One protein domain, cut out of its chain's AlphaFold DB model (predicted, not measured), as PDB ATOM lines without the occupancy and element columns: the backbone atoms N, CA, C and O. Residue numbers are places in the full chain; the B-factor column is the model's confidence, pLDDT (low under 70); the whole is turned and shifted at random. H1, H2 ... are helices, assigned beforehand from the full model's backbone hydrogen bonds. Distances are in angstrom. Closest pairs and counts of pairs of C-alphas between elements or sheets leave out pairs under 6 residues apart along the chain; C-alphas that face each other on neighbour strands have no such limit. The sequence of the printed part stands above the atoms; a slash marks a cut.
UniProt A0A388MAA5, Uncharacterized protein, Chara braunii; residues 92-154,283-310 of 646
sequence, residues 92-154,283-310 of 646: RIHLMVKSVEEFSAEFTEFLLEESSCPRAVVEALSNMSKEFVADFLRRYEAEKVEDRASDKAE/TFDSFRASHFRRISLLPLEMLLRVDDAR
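AT A GLANCE: This is residues 92 to 154 and 283 to 310 of the 646 residues of an uncharacterized protein of Chara braunii (UniProt A0A388MAA5). One long helix, H3, is the beam of this loose model; H2 folds back along its first part as a helical hairpin, H1 folds back on the beginning of H2, and H5 packs on H1. Two arms stick out: residues 144 to 154 of H3, and residues 283 to 294, mostly H4, which runs crosswise to H3. The printed part has 91 residues with five named helices, H1 to H5 in chain order, and no named strand: all helix, with a radius of gyration of the C-alphas of 16.5 A and spans of 53 by 37 by 22 A.

IN THESE COORDINATES: Find C-alpha 119 at (-8.036, -2.586, -6.302); from there H3, residues 119 to 154, runs 53.2 A to C-alpha 154 at (-44.508, -29.388, -34.242). Before it come H1, residues 92 to 98, and H2, residues 100 to 114, 20.7 A long. After the cut look for H4, residues 284 to 296, 18.7 A long, and H5, residues 300 to 308, which ends at (-11.256, -27.621, -25.179).

HOW THE PARTS SIT: H3 touches H2 with residues 122 to 134 alone, closest at the C-alphas of Ser 104 and Lys 130, 5.3 A, opposite ways at 37 degrees, only just steep. H1 and H2, also a hairpin, touch at Leu 95 and Phe 103, their closest C-alphas, 4.9 A, at a shallow tilt of 24 degrees. H1 touches H5, with the C-alphas of Ile 93 and Leu 304 closest at 6.3 A. H3 and H4 only just touch, with 3 pairs of C-alphas within 8 A, the closest Arg 139 and Ser 296 at 7.0 A, about perpendicular at 85 degrees. H4 and H5 are apart. In H2, H4 and H5 every O i to N i+4 pair is within hydrogen-bond range; H3 has 31 of 32, and H1 1 of 3 beside 4 of 4 O i to N i+3 pairs.

THE WHOLE: The C-alphas farthest apart, Ser 116 and Glu 154, are 55.0 A apart. Residues 155 to 282 are not printed, and C-alphas 154 and 283 stand 33.8 A apart across this cut. The links H1 to H2, H2 to H3 and H4 to H5 are tight. Look at residues 283 to 297 for pLDDT under 70; the mean of the printed part is 85.4.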
ATOM      1  N   ARG A  92     -11.146 -21.903 -18.808       94.94
ATOM      2  CA  ARG A  92     -11.757 -20.730 -18.162       94.94
ATOM      3  C   ARG A  92     -13.240 -20.581 -18.493       94.94
ATOM      4  O   ARG A  92     -14.010 -20.196 -17.619       94.94
ATOM      5  N   ILE A  93     -13.673 -20.958 -19.699       94.56
ATOM      6  CA  ILE A  93     -15.107 -20.960 -20.047       94.56
ATOM      7  C   ILE A  93     -15.859 -22.022 -19.229       94.56
ATOM      8  O   ILE A  93     -16.987 -21.792 -18.800       94.56
ATOM      9  N   HIS A  94     -15.222 -23.161 -18.941       94.94
ATOM     10  CA  HIS A  94     -15.820 -24.213 -18.114       94.94
ATOM     11  C   HIS A  94     -16.154 -23.748 -16.693       94.94
ATOM     12  O   HIS A  94     -17.124 -24.236 -16.107       94.94
ATOM     13  N   LEU A  95     -15.401 -22.783 -16.152       96.06
ATOM     14  CA  LEU A  95     -15.697 -22.200 -14.845       96.06
ATOM     15  C   LEU A  95     -17.078 -21.540 -14.832       96.06
ATOM     16  O   LEU A  95     -17.809 -21.734 -13.871       96.06
ATOM     17  N   MET A  96     -17.486 -20.863 -15.917       94.06
ATOM     18  CA  MET A  96     -18.810 -20.224 -16.005       94.06
ATOM     19  C   MET A  96     -19.942 -21.231 -15.799       94.06
ATOM     20  O   MET A  96     -20.902 -20.955 -15.087       94.06
ATOM     21  N   VAL A  97     -19.820 -22.404 -16.425       93.38
ATOM     22  CA  VAL A  97     -20.833 -23.469 -16.371       93.38
ATOM     23  C   VAL A  97     -20.829 -24.170 -15.018       93.38
ATOM     24  O   VAL A  97     -21.876 -24.597 -14.537       93.38
ATOM     25  N   LYS A  98     -19.653 -24.296 -14.397       95.81
ATOM     26  CA  LYS A  98     -19.511 -24.916 -13.080       95.81
ATOM     27  C   LYS A  98     -20.070 -24.021 -11.976       95.81
ATOM     28  O   LYS A  98     -20.830 -24.499 -11.135       95.81
ATOM     29  N   SER A  99     -19.673 -22.751 -11.955       97.38
ATOM     30  CA  SER A  99     -20.115 -21.759 -10.980       97.38
ATOM     31  C   SER A  99     -19.720 -20.349 -11.423       97.38
ATOM     32  O   SER A  99     -18.548 -20.053 -11.651       97.38
ATOM     33  N   VAL A 100     -20.701 -19.447 -11.459       97.44
ATOM     34  CA  VAL A 100     -20.479 -18.024 -11.756       97.44
ATOM     35  C   VAL A 100     -19.532 -17.384 -10.728       97.44
ATOM     36  O   VAL A 100     -18.695 -16.551 -11.067       97.44
ATOM     37  N   GLU A 101     -19.631 -17.808  -9.472       97.81
ATOM     38  CA  GLU A 101     -18.792 -17.388  -8.353       97.81
ATOM     39  C   GLU A 101     -17.347 -17.850  -8.527       97.81
ATOM     40  O   GLU A 101     -16.440 -17.044  -8.343       97.81
ATOM     41  N   GLU A 102     -17.122 -19.110  -8.914       97.19
ATOM     42  CA  GLU A 102     -15.768 -19.603  -9.195       97.19
ATOM     43  C   GLU A 102     -15.154 -18.884 -10.402       97.19
ATOM     44  O   GLU A 102     -13.991 -18.493 -10.348       97.19
ATOM     45  N   PHE A 103     -15.931 -18.644 -11.464       97.25
ATOM     46  CA  PHE A 103     -15.470 -17.862 -12.615       97.25
ATOM     47  C   PHE A 103     -15.030 -16.450 -12.209       97.25
ATOM     48  O   PHE A 103     -13.947 -16.007 -12.587       97.25
ATOM     49  N   SER A 104     -15.854 -15.749 -11.427       97.44
ATOM     50  CA  SER A 104     -15.566 -14.389 -10.961       97.44
ATOM     51  C   SER A 104     -14.373 -14.349 -10.000       97.44
ATOM     52  O   SER A 104     -13.538 -13.452 -10.118       97.44
ATOM     53  N   ALA A 105     -14.231 -15.324  -9.097       97.62
ATOM     54  CA  ALA A 105     -13.079 -15.417  -8.198       97.62
ATOM     55  C   ALA A 105     -11.766 -15.600  -8.977       97.62
ATOM     56  O   ALA A 105     -10.825 -14.835  -8.791       97.62
ATOM     57  N   GLU A 106     -11.741 -16.533  -9.925       97.88
ATOM     58  CA  GLU A 106     -10.575 -16.799 -10.774       97.88
ATOM     59  C   GLU A 106     -10.250 -15.625 -11.708       97.88
ATOM     60  O   GLU A 106      -9.082 -15.331 -11.960       97.88
ATOM     61  N   PHE A 107     -11.266 -14.914 -12.206       97.06
ATOM     62  CA  PHE A 107     -11.042 -13.682 -12.961       97.06
ATOM     63  C   PHE A 107     -10.469 -12.570 -12.073       97.06
ATOM     64  O   PHE A 107      -9.612 -11.814 -12.518       97.06
ATOM     65  N   THR A 108     -10.890 -12.493 -10.809       97.12
ATOM     66  CA  THR A 108     -10.332 -11.544  -9.832       97.12
ATOM     67  C   THR A 108      -8.855 -11.821  -9.586       97.12
ATOM     68  O   THR A 108      -8.053 -10.892  -9.636       97.12
ATOM     69  N   GLU A 109      -8.484 -13.082  -9.356       97.12
ATOM     70  CA  GLU A 109      -7.082 -13.481  -9.190       97.12
ATOM     71  C   GLU A 109      -6.266 -13.157 -10.443       97.12
ATOM     72  O   GLU A 109      -5.229 -12.507 -10.346       97.12
ATOM     73  N   PHE A 110      -6.792 -13.480 -11.629       96.62
ATOM     74  CA  PHE A 110      -6.170 -13.111 -12.900       96.62
ATOM     75  C   PHE A 110      -5.934 -11.597 -13.023       96.62
ATOM     76  O   PHE A 110      -4.855 -11.173 -13.428       96.62
ATOM     77  N   LEU A 111      -6.916 -10.765 -12.658       95.94
ATOM     78  CA  LEU A 111      -6.761  -9.309 -12.685       95.94
ATOM     79  C   LEU A 111      -5.677  -8.834 -11.707       95.94
ATOM     80  O   LEU A 111      -4.921  -7.929 -12.051       95.94
ATOM     81  N   LEU A 112      -5.575  -9.431 -10.518       95.12
ATOM     82  CA  LEU A 112      -4.529  -9.096  -9.544       95.12
ATOM     83  C   LEU A 112      -3.122  -9.484 -10.025       95.12
ATOM     84  O   LEU A 112      -2.157  -8.826  -9.645       95.12
ATOM     85  N   GLU A 113      -3.004 -10.532 -10.842       95.44
ATOM     86  CA  GLU A 113      -1.727 -11.004 -11.392       95.44
ATOM     87  C   GLU A 113      -1.286 -10.224 -12.640       95.44
ATOM     88  O   GLU A 113      -0.127  -9.826 -12.748       95.44
ATOM     89  N   GLU A 114      -2.199 -10.010 -13.589       89.88
ATOM     90  CA  GLU A 114      -1.880  -9.485 -14.925       89.88
ATOM     91  C   GLU A 114      -1.980  -7.966 -15.032       89.88
ATOM     92  O   GLU A 114      -1.435  -7.368 -15.963       89.88
ATOM     93  N   SER A 115      -2.699  -7.314 -14.118       77.75
ATOM     94  CA  SER A 115      -2.981  -5.890 -14.242       77.75
ATOM     95  C   SER A 115      -2.373  -5.081 -13.105       77.75
ATOM     96  O   SER A 115      -2.477  -5.416 -11.931       77.75
ATOM     97  N   SER A 116      -1.811  -3.925 -13.451       84.88
ATOM     98  CA  SER A 116      -1.529  -2.861 -12.487       84.88
ATOM     99  C   SER A 116      -2.804  -2.088 -12.110       84.88
ATOM    100  O   SER A 116      -2.727  -0.901 -11.783       84.88
ATOM    101  N   CYS A 117      -3.990  -2.698 -12.245       86.06
ATOM    102  CA  CYS A 117      -5.250  -2.018 -11.986       86.06
ATOM    103  C   CYS A 117      -5.384  -1.709 -10.488       86.06
ATOM    104  O   CYS A 117      -5.105  -2.566  -9.646       86.06
ATOM    105  N   PRO A 118      -5.870  -0.509 -10.127       90.12
ATOM    106  CA  PRO A 118      -6.237  -0.217  -8.751       90.12
ATOM    107  C   PRO A 118      -7.250  -1.238  -8.224       90.12
ATOM    108  O   PRO A 118      -8.141  -1.676  -8.952       90.12
ATOM    109  N   ARG A 119      -7.168  -1.575  -6.934       91.38
ATOM    110  CA  ARG A 119      -8.036  -2.586  -6.302       91.38
ATOM    111  C   ARG A 119      -9.533  -2.328  -6.514       91.38
ATOM    112  O   ARG A 119     -10.276  -3.274  -6.746       91.38
ATOM    113  N   ALA A 120      -9.958  -1.063  -6.489       89.88
ATOM    114  CA  ALA A 120     -11.344  -0.676  -6.759       89.88
ATOM    115  C   ALA A 120     -11.793  -1.056  -8.184       89.88
ATOM    116  O   ALA A 120     -12.906  -1.534  -8.379       89.88
ATOM    117  N   VAL A 121     -10.904  -0.914  -9.172       88.62
ATOM    118  CA  VAL A 121     -11.164  -1.306 -10.566       88.62
ATOM    119  C   VAL A 121     -11.257  -2.823 -10.686       88.62
ATOM    120  O   VAL A 121     -12.152  -3.323 -11.359       88.62
ATOM    121  N   VAL A 122     -10.377  -3.562 -10.002       93.44
ATOM    122  CA  VAL A 122     -10.410  -5.034  -9.976       93.44
ATOM    123  C   VAL A 122     -11.739  -5.546  -9.412       93.44
ATOM    124  O   VAL A 122     -12.374  -6.407 -10.019       93.44
ATOM    125  N   GLU A 123     -12.189  -4.990  -8.287       93.25
ATOM    126  CA  GLU A 123     -13.471  -5.348  -7.672       93.25
ATOM    127  C   GLU A 123     -14.654  -5.014  -8.589       93.25
ATOM    128  O   GLU A 123     -15.530  -5.856  -8.805       93.25
ATOM    129  N   ALA A 124     -14.650  -3.823  -9.196       91.50
ATOM    130  CA  ALA A 124     -15.681  -3.408 -10.138       91.50
ATOM    131  C   ALA A 124     -15.751  -4.354 -11.350       91.50
ATOM    132  O   ALA A 124     -16.818  -4.879 -11.659       91.50
ATOM    133  N   LEU A 125     -14.617  -4.639 -12.000       91.44
ATOM    134  CA  LEU A 125     -14.554  -5.531 -13.162       91.44
ATOM    135  C   LEU A 125     -14.950  -6.966 -12.827       91.44
ATOM    136  O   LEU A 125     -15.638  -7.610 -13.621       91.44
ATOM    137  N   SER A 126     -14.555  -7.460 -11.654       95.06
ATOM    138  CA  SER A 126     -14.963  -8.780 -11.184       95.06
ATOM    139  C   SER A 126     -16.480  -8.869 -11.034       95.06
ATOM    140  O   SER A 126     -17.097  -9.756 -11.630       95.06
ATOM    141  N   ASN A 127     -17.096  -7.902 -10.349       94.50
ATOM    142  CA  ASN A 127     -18.549  -7.841 -10.179       94.50
ATOM    143  C   ASN A 127     -19.276  -7.729 -11.530       94.50
ATOM    144  O   ASN A 127     -20.213  -8.481 -11.787       94.50
ATOM    145  N   MET A 128     -18.794  -6.876 -12.439       94.12
ATOM    146  CA  MET A 128     -19.362  -6.735 -13.786       94.12
ATOM    147  C   MET A 128     -19.275  -8.041 -14.589       94.12
ATOM    148  O   MET A 128     -20.228  -8.421 -15.268       94.12
ATOM    149  N   SER A 129     -18.147  -8.756 -14.512       95.75
ATOM    150  CA  SER A 129     -17.977 -10.050 -15.188       95.75
ATOM    151  C   SER A 129     -18.915 -11.120 -14.624       95.75
ATOM    152  O   SER A 129     -19.486 -11.908 -15.379       95.75
ATOM    153  N   LYS A 130     -19.125 -11.103 -13.302       96.56
ATOM    154  CA  LYS A 130     -20.033 -11.998 -12.590       96.56
ATOM    155  C   LYS A 130     -21.468 -11.798 -13.068       96.56
ATOM    156  O   LYS A 130     -22.142 -12.760 -13.435       96.56
ATOM    157  N   GLU A 131     -21.925 -10.548 -13.086       95.94
ATOM    158  CA  GLU A 131     -23.268 -10.189 -13.543       95.94
ATOM    159  C   GLU A 131     -23.470 -10.529 -15.021       95.94
ATOM    160  O   GLU A 131     -24.489 -11.123 -15.377       95.94
ATOM    161  N   PHE A 132     -22.473 -10.240 -15.864       95.44
ATOM    162  CA  PHE A 132     -22.505 -10.580 -17.283       95.44
ATOM    163  C   PHE A 132     -22.691 -12.081 -17.518       95.44
ATOM    164  O   PHE A 132     -23.561 -12.485 -18.289       95.44
ATOM    165  N   VAL A 133     -21.895 -12.918 -16.851       95.81
ATOM    166  CA  VAL A 133     -21.951 -14.379 -16.997       95.81
ATOM    167  C   VAL A 133     -23.282 -14.928 -16.489       95.81
ATOM    168  O   VAL A 133     -23.887 -15.772 -17.150       95.81
ATOM    169  N   ALA A 134     -23.773 -14.429 -15.350       95.88
ATOM    170  CA  ALA A 134     -25.074 -14.819 -14.815       95.88
ATOM    171  C   ALA A 134     -26.218 -14.478 -15.783       95.88
ATOM    172  O   ALA A 134     -27.138 -15.275 -15.970       95.88
ATOM    173  N   ASP A 135     -26.168 -13.295 -16.396       93.31
ATOM    174  CA  ASP A 135     -27.152 -12.866 -17.382       93.31
ATOM    175  C   ASP A 135     -27.056 -13.678 -18.685       93.31
ATOM    176  O   ASP A 135     -28.076 -14.120 -19.215       93.31
ATOM    177  N   PHE A 136     -25.838 -13.956 -19.161       93.06
ATOM    178  CA  PHE A 136     -25.589 -14.796 -20.332       93.06
ATOM    179  C   PHE A 136     -26.166 -16.210 -20.163       93.06
ATOM    180  O   PHE A 136     -26.926 -16.669 -21.015       93.06
ATOM    181  N   LEU A 137     -25.871 -16.882 -19.044       94.19
ATOM    182  CA  LEU A 137     -26.370 -18.236 -18.774       94.19
ATOM    183  C   LEU A 137     -27.894 -18.273 -18.628       94.19
ATOM    184  O   LEU A 137     -28.537 -19.190 -19.131       94.19
ATOM    185  N   ARG A 138     -28.487 -17.252 -17.994       94.06
ATOM    186  CA  ARG A 138     -29.945 -17.137 -17.858       94.06
ATOM    187  C   ARG A 138     -30.637 -17.032 -19.216       94.06
ATOM    188  O   ARG A 138     -31.667 -17.668 -19.416       94.06
ATOM    189  N   ARG A 139     -30.080 -16.234 -20.135       89.69
ATOM    190  CA  ARG A 139     -30.602 -16.098 -21.504       89.69
ATOM    191  C   ARG A 139     -30.485 -17.408 -22.280       89.69
ATOM    192  O   ARG A 139     -31.467 -17.833 -22.876       89.69
ATOM    193  N   TYR A 140     -29.334 -18.069 -22.186       89.75
ATOM    194  CA  TYR A 140     -29.107 -19.370 -22.814       89.75
ATOM    195  C   TYR A 140     -30.086 -20.451 -22.307       89.75
ATOM    196  O   TYR A 140     -30.622 -21.223 -23.100       89.75
ATOM    197  N   GLU A 141     -30.386 -20.501 -21.001       91.94
ATOM    198  CA  GLU A 141     -31.383 -21.452 -20.485       91.94
ATOM    199  C   GLU A 141     -32.813 -21.135 -20.934       91.94
ATOM    200  O   GLU A 141     -33.576 -22.062 -21.205       91.94
ATOM    201  N   ALA A 142     -33.178 -19.852 -21.033       90.50
ATOM    202  CA  ALA A 142     -34.499 -19.445 -21.507       90.50
ATOM    203  C   ALA A 142     -34.732 -19.855 -22.971       90.50
ATOM    204  O   ALA A 142     -35.771 -20.431 -23.283       90.50
ATOM    205  N   GLU A 143     -33.742 -19.645 -23.840       89.19
ATOM    206  CA  GLU A 143     -33.807 -20.015 -25.263       89.19
ATOM    207  C   GLU A 143     -33.942 -21.534 -25.450       89.19
ATOM    208  O   GLU A 143     -34.800 -22.011 -26.185       89.19
ATOM    209  N   LYS A 144     -33.213 -22.323 -24.653       88.75
ATOM    210  CA  LYS A 144     -33.326 -23.789 -24.657       88.75
ATOM    211  C   LYS A 144     -34.714 -24.305 -24.259       88.75
ATOM    212  O   LYS A 144     -35.079 -25.430 -24.610       88.75
ATOM    213  N   VAL A 145     -35.462 -23.541 -23.460       92.25
ATOM    214  CA  VAL A 145     -36.851 -23.870 -23.109       92.25
ATOM    215  C   VAL A 145     -37.791 -23.527 -24.263       92.25
ATOM    216  O   VAL A 145     -38.710 -24.305 -24.514       92.25
ATOM    217  N   GLU A 146     -37.547 -22.425 -24.977       89.88
ATOM    218  CA  GLU A 146     -38.320 -22.033 -26.162       89.88
ATOM    219  C   GLU A 146     -38.153 -23.039 -27.308       89.88
ATOM    220  O   GLU A 146     -39.163 -23.523 -27.813       89.88
ATOM    221  N   ASP A 147     -36.924 -23.467 -27.619       87.38
ATOM    222  CA  ASP A 147     -36.659 -24.457 -28.680       87.38
ATOM    223  C   ASP A 147     -37.359 -25.802 -28.408       87.38
ATOM    224  O   ASP A 147     -37.957 -26.423 -29.282       87.38
ATOM    225  N   ARG A 148     -37.364 -26.248 -27.144       90.31
ATOM    226  CA  ARG A 148     -38.078 -27.477 -26.751       90.31
ATOM    227  C   ARG A 148     -39.593 -27.328 -26.811       90.31
ATOM    228  O   ARG A 148     -40.292 -28.333 -26.936       90.31
ATOM    229  N   ALA A 149     -40.105 -26.112 -26.632       90.12
ATOM    230  CA  ALA A 149     -41.530 -25.839 -26.730       90.12
ATOM    231  C   ALA A 149     -41.981 -25.795 -28.194       90.12
ATOM    232  O   ALA A 149     -43.053 -26.317 -28.486       90.12
ATOM    233  N   SER A 150     -41.166 -25.243 -29.105       89.06
ATOM    234  CA  SER A 150     -41.448 -25.283 -30.544       89.06
ATOM    235  C   SER A 150     -41.379 -26.700 -31.102       89.06
ATOM    236  O   SER A 150     -42.313 -27.105 -31.785       89.06
ATOM    237  N   ASP A 151     -40.367 -27.491 -30.727       90.56
ATOM    238  CA  ASP A 151     -40.251 -28.885 -31.183       90.56
ATOM    239  C   ASP A 151     -41.459 -29.726 -30.728       90.56
ATOM    240  O   ASP A 151     -41.996 -30.536 -31.478       90.56
ATOM    241  N   LYS A 152     -41.944 -29.496 -29.499       89.94
ATOM    242  CA  LYS A 152     -43.126 -30.192 -28.965       89.94
ATOM    243  C   LYS A 152     -44.429 -29.765 -29.644       89.94
ATOM    244  O   LYS A 152     -45.339 -30.581 -29.729       89.94
ATOM    245  N   ALA A 153     -44.535 -28.512 -30.087       87.31
ATOM    246  CA  ALA A 153     -45.696 -28.033 -30.832       87.31
ATOM    247  C   ALA A 153     -45.736 -28.633 -32.247       87.31
ATOM    248  O   ALA A 153     -46.793 -29.074 -32.681       87.31
ATOM    249  N   GLU A 154     -44.588 -28.738 -32.925       85.75
ATOM    250  CA  GLU A 154     -44.508 -29.388 -34.242       85.75
ATOM    251  C   GLU A 154     -44.838 -30.888 -34.172       85.75
ATOM    252  O   GLU A 154     -45.521 -31.409 -35.055       85.75
ATOM    253  N   THR A 283     -34.873   2.223 -37.120       59.03
ATOM    254  CA  THR A 283     -35.046   2.980 -35.873       59.03
ATOM    255  C   THR A 283     -34.112   2.430 -34.791       59.03
ATOM    256  O   THR A 283     -33.742   1.253 -34.810       59.03
ATOM    257  N   PHE A 284     -33.726   3.282 -33.837       46.84
ATOM    258  CA  PHE A 284     -32.836   2.925 -32.724       46.84
ATOM    259  C   PHE A 284     -33.342   1.709 -31.923       46.84
ATOM    260  O   PHE A 284     -32.577   0.789 -31.636       46.84
ATOM    261  N   ASP A 285     -34.649   1.644 -31.656       54.88
ATOM    262  CA  ASP A 285     -35.262   0.538 -30.909       54.88
ATOM    263  C   ASP A 285     -35.253  -0.789 -31.685       54.88
ATOM    264  O   ASP A 285     -35.044  -1.855 -31.102       54.88
ATOM    265  N   SER A 286     -35.402  -0.735 -33.012       57.31
ATOM    266  CA  SER A 286     -35.308  -1.918 -33.879       57.31
ATOM    267  C   SER A 286     -33.880  -2.477 -33.916       57.31
ATOM    268  O   SER A 286     -33.667  -3.690 -33.837       57.31
ATOM    269  N   PHE A 287     -32.874  -1.592 -33.938       52.12
ATOM    270  CA  PHE A 287     -31.470  -1.993 -33.846       52.12
ATOM    271  C   PHE A 287     -31.151  -2.675 -32.512       52.12
ATOM    272  O   PHE A 287     -30.522  -3.734 -32.503       52.12
ATOM    273  N   ARG A 288     -31.645  -2.121 -31.396       53.78
ATOM    274  CA  ARG A 288     -31.474  -2.695 -30.053       53.78
ATOM    275  C   ARG A 288     -31.977  -4.139 -29.986       53.78
ATOM    276  O   ARG A 288     -31.268  -5.002 -29.476       53.78
ATOM    277  N   ALA A 289     -33.160  -4.418 -30.534       57.75
ATOM    278  CA  ALA A 289     -33.722  -5.769 -30.553       57.75
ATOM    279  C   ALA A 289     -32.924  -6.736 -31.452       57.75
ATOM    280  O   ALA A 289     -32.737  -7.897 -31.103       57.75
ATOM    281  N   SER A 290     -32.425  -6.256 -32.593       58.28
ATOM    282  CA  SER A 290     -31.668  -7.045 -33.575       58.28
ATOM    283  C   SER A 290     -30.256  -7.419 -33.099       58.28
ATOM    284  O   SER A 290     -29.854  -8.582 -33.172       58.28
ATOM    285  N   HIS A 291     -29.496  -6.449 -32.584       56.25
ATOM    286  CA  HIS A 291     -28.091  -6.658 -32.233       56.25
ATOM    287  C   HIS A 291     -27.937  -7.533 -30.981       56.25
ATOM    288  O   HIS A 291     -27.105  -8.438 -30.961       56.25
ATOM    289  N   PHE A 292     -28.798  -7.345 -29.970       54.03
ATOM    290  CA  PHE A 292     -28.806  -8.228 -28.801       54.03
ATOM    291  C   PHE A 292     -29.216  -9.656 -29.152       54.03
ATOM    292  O   PHE A 292     -28.589 -10.580 -28.644       54.03
ATOM    293  N   ARG A 293     -30.169  -9.851 -30.078       56.47
ATOM    294  CA  ARG A 293     -30.503 -11.193 -30.581       56.47
ATOM    295  C   ARG A 293     -29.301 -11.896 -31.209       56.47
ATOM    296  O   ARG A 293     -29.162 -13.093 -31.027       56.47
ATOM    297  N   ARG A 294     -28.397 -11.185 -31.895       56.56
ATOM    298  CA  ARG A 294     -27.193 -11.811 -32.480       56.56
ATOM    299  C   ARG A 294     -26.194 -12.311 -31.434       56.56
ATOM    300  O   ARG A 294     -25.581 -13.345 -31.662       56.56
ATOM    301  N   ILE A 295     -26.047 -11.616 -30.304       52.81
ATOM    302  CA  ILE A 295     -25.194 -12.070 -29.189       52.81
ATOM    303  C   ILE A 295     -25.864 -13.229 -28.432       52.81
ATOM    304  O   ILE A 295     -25.163 -14.111 -27.942       52.81
ATOM    305  N   SER A 296     -27.202 -13.267 -28.376       51.91
ATOM    306  CA  SER A 296     -27.950 -14.401 -27.811       51.91
ATOM    307  C   SER A 296     -27.696 -15.721 -28.548       51.91
ATOM    308  O   SER A 296     -27.734 -16.768 -27.927       51.91
ATOM    309  N   LEU A 297     -27.320 -15.681 -29.831       60.94
ATOM    310  CA  LEU A 297     -27.104 -16.878 -30.654       60.94
ATOM    311  C   LEU A 297     -25.733 -17.549 -30.470       60.94
ATOM    312  O   LEU A 297     -25.375 -18.409 -31.273       60.94
ATOM    313  N   LEU A 298     -24.928 -17.148 -29.484       72.44
ATOM    314  CA  LEU A 298     -23.673 -17.827 -29.150       72.44
ATOM    315  C   LEU A 298     -23.992 -19.157 -28.452       72.44
ATOM    316  O   LEU A 298     -24.299 -19.137 -27.258       72.44
ATOM    317  N   PRO A 299     -23.877 -20.322 -29.119       84.12
ATOM    318  CA  PRO A 299     -24.198 -21.579 -28.465       84.12
ATOM    319  C   PRO A 299     -23.112 -21.835 -27.424       84.12
ATOM    320  O   PRO A 299     -21.923 -21.910 -27.765       84.12
ATOM    321  N   LEU A 300     -23.498 -21.964 -26.155       87.44
ATOM    322  CA  LEU A 300     -22.569 -22.258 -25.062       87.44
ATOM    323  C   LEU A 300     -21.719 -23.500 -25.382       87.44
ATOM    324  O   LEU A 300     -20.529 -23.542 -25.086       87.44
ATOM    325  N   GLU A 301     -22.293 -24.478 -26.079       87.50
ATOM    326  CA  GLU A 301     -21.610 -25.676 -26.557       87.50
ATOM    327  C   GLU A 301     -20.460 -25.363 -27.517       87.50
ATOM    328  O   GLU A 301     -19.438 -26.047 -27.484       87.50
ATOM    329  N   MET A 302     -20.599 -24.348 -28.374       86.38
ATOM    330  CA  MET A 302     -19.521 -23.928 -29.272       86.38
ATOM    331  C   MET A 302     -18.407 -23.232 -28.496       86.38
ATOM    332  O   MET A 302     -17.236 -23.503 -28.760       86.38
ATOM    333  N   LEU A 303     -18.749 -22.402 -27.505       86.19
ATOM    334  CA  LEU A 303     -17.759 -21.783 -26.620       86.19
ATOM    335  C   LEU A 303     -16.970 -22.834 -25.828       86.19
ATOM    336  O   LEU A 303     -15.744 -22.752 -25.772       86.19
ATOM    337  N   LEU A 304     -17.644 -23.852 -25.285       88.00
ATOM    338  CA  LEU A 304     -17.005 -24.959 -24.563       88.00
ATOM    339  C   LEU A 304     -16.112 -25.807 -25.480       88.00
ATOM    340  O   LEU A 304     -14.954 -26.049 -25.155       88.00
ATOM    341  N   ARG A 305     -16.605 -26.189 -26.667       87.00
ATOM    342  CA  ARG A 305     -15.814 -26.950 -27.655       87.00
ATOM    343  C   ARG A 305     -14.551 -26.212 -28.080       87.00
ATOM    344  O   ARG A 305     -13.504 -26.829 -28.257       87.00
ATOM    345  N   VAL A 306     -14.651 -24.898 -28.267       84.31
ATOM    346  CA  VAL A 306     -13.496 -24.044 -28.549       84.31
ATOM    347  C   VAL A 306     -12.513 -24.061 -27.385       84.31
ATOM    348  O   VAL A 306     -11.307 -24.122 -27.611       84.31
ATOM    349  N   ASP A 307     -13.015 -23.942 -26.156       87.38
ATOM    350  CA  ASP A 307     -12.182 -23.893 -24.956       87.38
ATOM    351  C   ASP A 307     -11.345 -25.172 -24.796       87.38
ATOM    352  O   ASP A 307     -10.158 -25.106 -24.470       87.38
ATOM    353  N   ASP A 308     -11.929 -26.318 -25.151       86.00
ATOM    354  CA  ASP A 308     -11.256 -27.621 -25.179       86.00
ATOM    355  C   ASP A 308     -10.232 -27.760 -26.313       86.00
ATOM    356  O   ASP A 308      -9.198 -28.417 -26.151       86.00
ATOM    357  N   ALA A 309     -10.495 -27.144 -27.470       80.44
ATOM    358  CA  ALA A 309      -9.679 -27.295 -28.674       80.44
ATOM    359  C   ALA A 309      -8.282 -26.646 -28.573       80.44
ATOM    360  O   ALA A 309      -7.446 -26.877 -29.442       80.44
ATOM    361  N   ARG A 310      -8.001 -25.862 -27.518       70.62
ATOM    362  CA  ARG A 310      -6.747 -25.102 -27.296       70.62
ATOM    363  C   ARG A 310      -6.355 -24.130 -28.419       70.62
ATOM    364  O   ARG A 310      -5.275 -23.540 -28.355       70.62
TER     365      ARG A 310